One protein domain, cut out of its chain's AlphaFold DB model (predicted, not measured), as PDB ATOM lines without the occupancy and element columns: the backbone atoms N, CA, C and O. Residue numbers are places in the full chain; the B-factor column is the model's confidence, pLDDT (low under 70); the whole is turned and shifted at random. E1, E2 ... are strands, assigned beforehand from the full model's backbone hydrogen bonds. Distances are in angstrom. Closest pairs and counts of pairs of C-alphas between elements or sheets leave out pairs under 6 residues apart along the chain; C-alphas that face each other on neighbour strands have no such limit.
ATOM      1  N   GLY A   2      23.069  38.493  -4.177       46.56
ATOM      2  CA  GLY A   2      24.192  37.581  -4.425       46.56
ATOM      3  C   GLY A   2      23.692  36.252  -4.975       46.56
ATOM      4  O   GLY A   2      23.233  35.416  -4.205       46.56
ATOM      5  N   ALA A   3      23.761  36.046  -6.291       54.47
ATOM      6  CA  ALA A   3      23.564  34.713  -6.852       54.47
ATOM      7  C   ALA A   3      24.710  33.815  -6.352       54.47
ATOM      8  O   ALA A   3      25.875  34.100  -6.635       54.47
ATOM      9  N   LEU A   4      24.378  32.768  -5.588       73.31
ATOM     10  CA  LEU A   4      25.284  31.738  -5.055       73.31
ATOM     11  C   LEU A   4      25.900  30.915  -6.204       73.31
ATOM     12  O   LEU A   4      25.599  29.738  -6.388       73.31
ATOM     13  N   CYS A   5      26.734  31.547  -7.025       80.75
ATOM     14  CA  CYS A   5      27.497  30.873  -8.063       80.75
ATOM     15  C   CYS A   5      28.535  29.986  -7.374       80.75
ATOM     16  O   CYS A   5      29.312  30.461  -6.540       80.75
ATOM     17  N   GLN A   6      28.565  28.698  -7.715       85.31
ATOM     18  CA  GLN A   6      29.560  27.792  -7.155       85.31
ATOM     19  C   GLN A   6      30.955  28.253  -7.589       85.31
ATOM     20  O   GLN A   6      31.248  28.310  -8.785       85.31
ATOM     21  N   ARG A   7      31.826  28.589  -6.629       87.56
ATOM     22  CA  ARG A   7      33.211  28.954  -6.943       87.56
ATOM     23  C   ARG A   7      33.972  27.754  -7.491       87.56
ATOM     24  O   ARG A   7      33.848  26.640  -6.976       87.56
ATOM     25  N   LYS A   8      34.781  27.997  -8.518       88.62
ATOM     26  CA  LYS A   8      35.722  27.015  -9.046       88.62
ATOM     27  C   LYS A   8      36.965  27.037  -8.166       88.62
ATOM     28  O   LYS A   8      37.770  27.955  -8.251       88.62
ATOM     29  N   ARG A   9      37.073  26.037  -7.295       88.94
ATOM     30  CA  ARG A   9      38.239  25.817  -6.437       88.94
ATOM     31  C   ARG A   9      39.015  24.629  -6.967       88.94
ATOM     32  O   ARG A   9      38.430  23.563  -7.168       88.94
ATOM     33  N   ASN A  10      40.305  24.820  -7.176       88.94
ATOM     34  CA  ASN A  10      41.229  23.750  -7.509       88.94
ATOM     35  C   ASN A  10      41.948  23.329  -6.229       88.94
ATOM     36  O   ASN A  10      42.324  24.177  -5.423       88.94
ATOM     37  N   TYR A  11      42.127  22.027  -6.042       90.56
ATOM     38  CA  TYR A  11      42.816  21.484  -4.878       90.56
ATOM     39  C   TYR A  11      44.013  20.673  -5.342       90.56
ATOM     40  O   TYR A  11      43.894  19.882  -6.278       90.56
ATOM     41  N   LYS A  12      45.146  20.839  -4.666       90.00
ATOM     42  CA  LYS A  12      46.315  19.980  -4.834       90.00
ATOM     43  C   LYS A  12      46.773  19.529  -3.453       90.00
ATOM     44  O   LYS A  12      46.979  20.360  -2.570       90.00
ATOM     45  N   THR A  13      46.835  18.220  -3.252       90.62
ATOM     46  CA  THR A  13      47.307  17.621  -2.000       90.62
ATOM     47  C   THR A  13      48.788  17.321  -2.147       90.62
ATOM     48  O   THR A  13      49.176  16.737  -3.156       90.62
ATOM     49  N   LEU A  14      49.582  17.730  -1.161       88.50
ATOM     50  CA  LEU A  14      51.000  17.413  -1.050       88.50
ATOM     51  C   LEU A  14      51.242  16.570   0.185       88.50
ATOM     52  O   LEU A  14      50.567  16.750   1.204       88.50
ATOM     53  N   THR A  15      52.211  15.679   0.065       89.19
ATOM     54  CA  THR A  15      52.652  14.775   1.118       89.19
ATOM     55  C   THR A  15      54.151  14.950   1.354       89.19
ATOM     56  O   THR A  15      54.879  15.370   0.453       89.19
ATOM     57  N   THR A  16      54.624  14.695   2.574       84.06
ATOM     58  CA  THR A  16      56.030  14.944   2.961       84.06
ATOM     59  C   THR A  16      57.037  14.081   2.185       84.06
ATOM     60  O   THR A  16      58.198  14.450   2.048       84.06
ATOM     61  N   ASP A  17      56.597  12.940   1.658       85.00
ATOM     62  CA  ASP A  17      57.369  11.989   0.849       85.00
ATOM     63  C   ASP A  17      57.452  12.362  -0.641       85.00
ATOM     64  O   ASP A  17      58.076  11.649  -1.429       85.00
ATOM     65  N   GLN A  18      56.837  13.471  -1.054       81.19
ATOM     66  CA  GLN A  18      56.788  13.862  -2.455       81.19
ATOM     67  C   GLN A  18      58.150  14.387  -2.937       81.19
ATOM     68  O   GLN A  18      58.641  15.417  -2.480       81.19
ATOM     69  N   THR A  19      58.762  13.676  -3.888       77.62
ATOM     70  CA  THR A  19      60.082  14.010  -4.451       77.62
ATOM     71  C   THR A  19      60.020  15.030  -5.585       77.62
ATOM     72  O   THR A  19      61.005  15.717  -5.850       77.62
ATOM     73  N   ASP A  20      58.874  15.132  -6.262       84.12
ATOM     74  CA  ASP A  20      58.699  16.062  -7.373       84.12
ATOM     75  C   ASP A  20      58.471  17.494  -6.867       84.12
ATOM     76  O   ASP A  20      57.623  17.715  -5.993       84.12
ATOM     77  N   PRO A  21      59.160  18.501  -7.437       82.19
ATOM     78  CA  PRO A  21      58.962  19.887  -7.049       82.19
ATOM     79  C   PRO A  21      57.526  20.339  -7.336       82.19
ATOM     80  O   PRO A  21      56.967  20.148  -8.420       82.19
ATOM     81  N   PHE A  22      56.915  20.990  -6.346       83.56
ATOM     82  CA  PHE A  22      55.581  21.544  -6.496       83.56
ATOM     83  C   PHE A  22      55.593  22.805  -7.364       83.56
ATOM     84  O   PHE A  22      56.038  23.867  -6.934       83.56
ATOM     85  N   THR A  23      54.995  22.722  -8.550       86.06
ATOM     86  CA  THR A  23      54.720  23.914  -9.361       86.06
ATOM     87  C   THR A  23      53.371  24.524  -8.991       86.06
ATOM     88  O   THR A  23      52.337  23.838  -9.007       86.06
ATOM     89  N   PHE A  24      53.387  25.823  -8.688       85.50
ATOM     90  CA  PHE A  24      52.182  26.626  -8.521       85.50
ATOM     91  C   PHE A  24      51.475  26.795  -9.871       85.50
ATOM     92  O   PHE A  24      52.131  27.114 -10.863       85.50
ATOM     93  N   PRO A  25      50.151  26.587  -9.937       86.81
ATOM     94  CA  PRO A  25      49.421  26.781 -11.178       86.81
ATOM     95  C   PRO A  25      49.440  28.262 -11.574       86.81
ATOM     96  O   PRO A  25      49.014  29.127 -10.807       86.81
ATOM     97  N   GLU A  26      49.923  28.554 -12.780       89.19
ATOM     98  CA  GLU A  26      50.006  29.919 -13.300       89.19
ATOM     99  C   GLU A  26      48.618  30.577 -13.372       89.19
ATOM    100  O   GLU A  26      47.598  29.919 -13.613       89.19
ATOM    101  N   GLY A  27      48.562  31.884 -13.108       88.56
ATOM    102  CA  GLY A  27      47.318  32.655 -13.131       88.56
ATOM    103  C   GLY A  27      46.322  32.287 -12.026       88.56
ATOM    104  O   GLY A  27      45.159  32.679 -12.110       88.56
ATOM    105  N   HIS A  28      46.737  31.532 -11.006       91.50
ATOM    106  CA  HIS A  28      45.911  31.204  -9.848       91.50
ATOM    107  C   HIS A  28      46.433  31.868  -8.575       91.50
ATOM    108  O   HIS A  28      47.635  31.991  -8.352       91.50
ATOM    109  N   THR A  29      45.504  32.226  -7.698       91.94
ATOM    110  CA  THR A  29      45.771  32.707  -6.346       91.94
ATOM    111  C   THR A  29      45.648  31.543  -5.368       91.94
ATOM    112  O   THR A  29      44.680  30.781  -5.433       91.94
ATOM    113  N   LEU A  30      46.618  31.398  -4.463       93.19
ATOM    114  CA  LEU A  30      46.505  30.502  -3.313       93.19
ATOM    115  C   LEU A  30      45.516  31.105  -2.307       93.19
ATOM    116  O   LEU A  30      45.754  32.191  -1.787       93.19
ATOM    117  N   ASP A  31      44.423  30.398  -2.030       91.69
ATOM    118  CA  ASP A  31      43.391  30.842  -1.088       91.69
ATOM    119  C   ASP A  31      43.671  30.363   0.338       91.69
ATOM    120  O   ASP A  31      43.444  31.089   1.304       91.69
ATOM    121  N   SER A  32      44.077  29.100   0.484       93.94
ATOM    122  CA  SER A  32      44.268  28.469   1.787       93.94
ATOM    123  C   SER A  32      45.152  27.229   1.710       93.94
ATOM    124  O   SER A  32      45.287  26.586   0.665       93.94
ATOM    125  N   ILE A  33      45.731  26.882   2.858       94.00
ATOM    126  CA  ILE A  33      46.455  25.636   3.095       94.00
ATOM    127  C   ILE A  33      45.733  24.929   4.240       94.00
ATOM    128  O   ILE A  33      45.554  25.505   5.311       94.00
ATOM    129  N   ILE A  34      45.272  23.707   3.997       94.88
ATOM    130  CA  ILE A  34      44.429  22.948   4.923       94.88
ATOM    131  C   ILE A  34      45.175  21.664   5.307       94.88
ATOM    132  O   ILE A  34      45.422  20.847   4.417       94.88
ATOM    133  N   PRO A  35      45.531  21.442   6.583       93.44
ATOM    134  CA  PRO A  35      46.086  20.161   7.011       93.44
ATOM    135  C   PRO A  35      45.014  19.067   6.890       93.44
ATOM    136  O   PRO A  35      43.875  19.257   7.315       93.44
ATOM    137  N   VAL A  36      45.359  17.934   6.272       92.00
ATOM    138  CA  VAL A  36      44.448  16.783   6.075       92.00
ATOM    139  C   VAL A  36      44.883  15.569   6.906       92.00
ATOM    140  O   VAL A  36      44.066  14.702   7.201       92.00
ATOM    141  N   GLY A  37      46.146  15.535   7.330       88.19
ATOM    142  CA  GLY A  37      46.729  14.513   8.198       88.19
ATOM    143  C   GLY A  37      48.019  15.023   8.842       88.19
ATOM    144  O   GLY A  37      48.304  16.218   8.767       88.19
ATOM    145  N   SER A  38      48.801  14.127   9.451       86.62
ATOM    146  CA  SER A  38      50.104  14.464  10.053       86.62
ATOM    147  C   SER A  38      51.115  14.973   9.024       86.62
ATOM    148  O   SER A  38      51.868  15.896   9.308       86.62
ATOM    149  N   ASP A  39      51.066  14.404   7.820       91.19
ATOM    150  CA  ASP A  39      52.080  14.564   6.771       91.19
ATOM    151  C   ASP A  39      51.464  14.985   5.433       91.19
ATOM    152  O   ASP A  39      52.008  14.714   4.363       91.19
ATOM    153  N   GLN A  40      50.265  15.576   5.476       93.06
ATOM    154  CA  GLN A  40      49.510  15.936   4.281       93.06
ATOM    155  C   GLN A  40      48.859  17.309   4.395       93.06
ATOM    156  O   GLN A  40      48.097  17.587   5.327       93.06
ATOM    157  N   TRP A  41      49.054  18.122   3.359       93.31
ATOM    158  CA  TRP A  41      48.455  19.447   3.229       93.31
ATOM    159  C   TRP A  41      47.716  19.567   1.907       93.31
ATOM    160  O   TRP A  41      48.218  19.209   0.844       93.31
ATOM    161  N   ARG A  42      46.509  20.121   1.961       94.19
ATOM    162  CA  ARG A  42      45.713  20.456   0.789       94.19
ATOM    163  C   ARG A  42      45.778  21.951   0.543       94.19
ATOM    164  O   ARG A  42      45.266  22.744   1.326       94.19
ATOM    165  N   PHE A  43      46.360  22.310  -0.587       93.62
ATOM    166  CA  PHE A  43      46.425  23.674  -1.078       93.62
ATOM    167  C   PHE A  43      45.182  23.945  -1.918       93.62
ATOM    168  O   PHE A  43      44.840  23.157  -2.808       93.62
ATOM    169  N   GLN A  44      44.494  25.041  -1.626       93.62
ATOM    170  CA  GLN A  44      43.322  25.493  -2.359       93.62
ATOM    171  C   GLN A  44      43.682  26.706  -3.213       93.62
ATOM    172  O   GLN A  44      44.209  27.690  -2.704       93.62
ATOM    173  N   PHE A  45      43.323  26.659  -4.492       93.12
ATOM    174  CA  PHE A  45      43.579  27.723  -5.454       93.12
ATOM    175  C   PHE A  45      42.292  28.203  -6.127       93.12
ATOM    176  O   PHE A  45      41.414  27.394  -6.451       93.12
ATOM    177  N   THR A  46      42.237  29.495  -6.449       91.69
ATOM    178  CA  THR A  46      41.206  30.102  -7.303       91.69
ATOM    179  C   THR A  46      41.858  30.816  -8.487       91.69
ATOM    180  O   THR A  46      42.887  31.463  -8.340       91.69
ATOM    181  N   ASN A  47      41.255  30.723  -9.674       91.50
ATOM    182  CA  ASN A  47      41.649  31.533 -10.828       91.50
ATOM    183  C   ASN A  47      40.742  32.776 -10.911       91.50
ATOM    184  O   ASN A  47      39.541  32.609 -11.146       91.50
ATOM    185  N   PRO A  48      41.258  34.007 -10.746       87.50
ATOM    186  CA  PRO A  48      40.441  35.217 -10.824       87.50
ATOM    187  C   PRO A  48      39.844  35.458 -12.220       87.50
ATOM    188  O   PRO A  48      38.762  36.033 -12.315       87.50
ATOM    189  N   GLY A  49      40.488  34.978 -13.288       89.88
ATOM    190  CA  GLY A  49      39.966  35.033 -14.656       89.88
ATOM    191  C   GLY A  49      38.827  34.042 -14.923       89.88
ATOM    192  O   GLY A  49      38.049  34.233 -15.853       89.88
ATOM    193  N   ASN A  50      38.682  33.001 -14.095       88.31
ATOM    194  CA  ASN A  50      37.574  32.047 -14.177       88.31
ATOM    195  C   ASN A  50      37.134  31.571 -12.777       88.31
ATOM    196  O   ASN A  50      37.408  30.429 -12.384       88.31
ATOM    197  N   PRO A  51      36.465  32.444 -12.001       86.81
ATOM    198  CA  PRO A  51      36.247  32.225 -10.572       86.81
ATOM    199  C   PRO A  51      35.091  31.266 -10.255       86.81
ATOM    200  O   PRO A  51      34.936  30.838  -9.108       86.81
ATOM    201  N   PHE A  52      34.254  30.922 -11.237       89.94
ATOM    202  CA  PHE A  52      33.043  30.126 -11.034       89.94
ATOM    203  C   PHE A  52      33.047  28.838 -11.855       89.94
ATOM    204  O   PHE A  52      33.726  28.715 -12.871       89.94
ATOM    205  N   LYS A  53      32.308  27.836 -11.380       87.81
ATOM    206  CA  LYS A  53      32.204  26.531 -12.031       87.81
ATOM    207  C   LYS A  53      31.154  26.562 -13.145       87.81
ATOM    208  O   LYS A  53      30.033  27.016 -12.924       87.81
ATOM    209  N   GLY A  54      31.503  25.965 -14.284       87.06
ATOM    210  CA  GLY A  54      30.618  25.816 -15.440       87.06
ATOM    211  C   GLY A  54      30.625  27.032 -16.364       87.06
ATOM    212  O   GLY A  54      31.151  28.085 -16.021       87.06
ATOM    213  N   GLU A  55      30.044  26.859 -17.546       89.25
ATOM    214  CA  GLU A  55      29.968  27.890 -18.588       89.25
ATOM    215  C   GLU A  55      28.957  28.995 -18.236       89.25
ATOM    216  O   GLU A  55      29.201  30.175 -18.478       89.25
ATOM    217  N   TYR A  56      27.864  28.629 -17.553       88.19
ATOM    218  CA  TYR A  56      26.787  29.546 -17.161       88.19
ATOM    219  C   TYR A  56      26.597  29.596 -15.633       88.19
ATOM    220  O   TYR A  56      25.540  29.229 -15.106       88.19
ATOM    221  N   PRO A  57      27.602  30.066 -14.875       88.06
ATOM    222  CA  PRO A  57      27.621  29.964 -13.415       88.06
ATOM    223  C   PRO A  57      26.503  30.757 -12.731       88.06
ATOM    224  O   PRO A  57      26.084  30.402 -11.632       88.06
ATOM    225  N   ARG A  58      26.007  31.819 -13.379       88.12
ATOM    226  CA  ARG A  58      24.953  32.684 -12.833       88.12
ATOM    227  C   ARG A  58      23.557  32.092 -12.982       88.12
ATOM    228  O   ARG A  58      22.737  32.304 -12.097       88.12
TER     229      ARG A  58
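This is residues 2 to 58 of the 134 residues of an uncharacterized protein of Rhizophagus irregularis (strain DAOM 181602 / DAOM 197198 / MUCL 43194) (UniProt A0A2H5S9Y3). One narrow, strongly twisted sheet of three strands makes the body, with a long loop, residues 16 to 28, swinging back from the end of E1 to the start of E2. Two tails, residues 2 to 8 and 47 to 58, run out from the same end of the sheet and lengthen the outline. The printed part has 57 residues with no named helix and three named strands, E1, E2 and E3 along the chain; the sheet's order is E1, E3, E2, all antiparallel. The class is all strand, though under half of the residues, 23 of 57, are in named elements. The whole is loose, with a radius of gyration of the C-alphas of 13.7 A, and elongated, spanning 41 by 23 by 15 A.

The inner strand is E3, residues 40 to 46. Its antiparallel neighbour E1, residues 9 to 15, is an edge strand at 157 degrees; C-alphas 13 and 42 face each other at 4.3 A, and N 14 and O 41 are within hydrogen-bond range at 2.8 A. The other edge strand, E2, residues 29 to 37, forms a hairpin with E3, also at 157 degrees. C-alphas 41 and 35 face each other at 4.5 A, and N 34 and O 42 are within hydrogen-bond range at 2.8 A. E1 and E2 are apart.

E3 measures 20.1 A from first to last C-alpha and ends at C-alpha 46, (41.206, 30.102, -7.303). E1 measures 19.7 A and begins at C-alpha 9, (38.239, 25.817, -6.437). E2, the longest strand, measures 23.3 A and begins at C-alpha 29, (45.771, 32.707, -6.346).

The two C-alphas farthest apart, those of Gly 2 and Thr 19, are 42.9 A apart, while those of Gly 2 and Arg 58 are 9.8 A apart. The link from E1 to E2 is long, 13 residues; that from E2 to E3 is tight. The printed part has no cut. Mean pLDDT of the printed part is 87.3, and residues 2 to 3 are under 70.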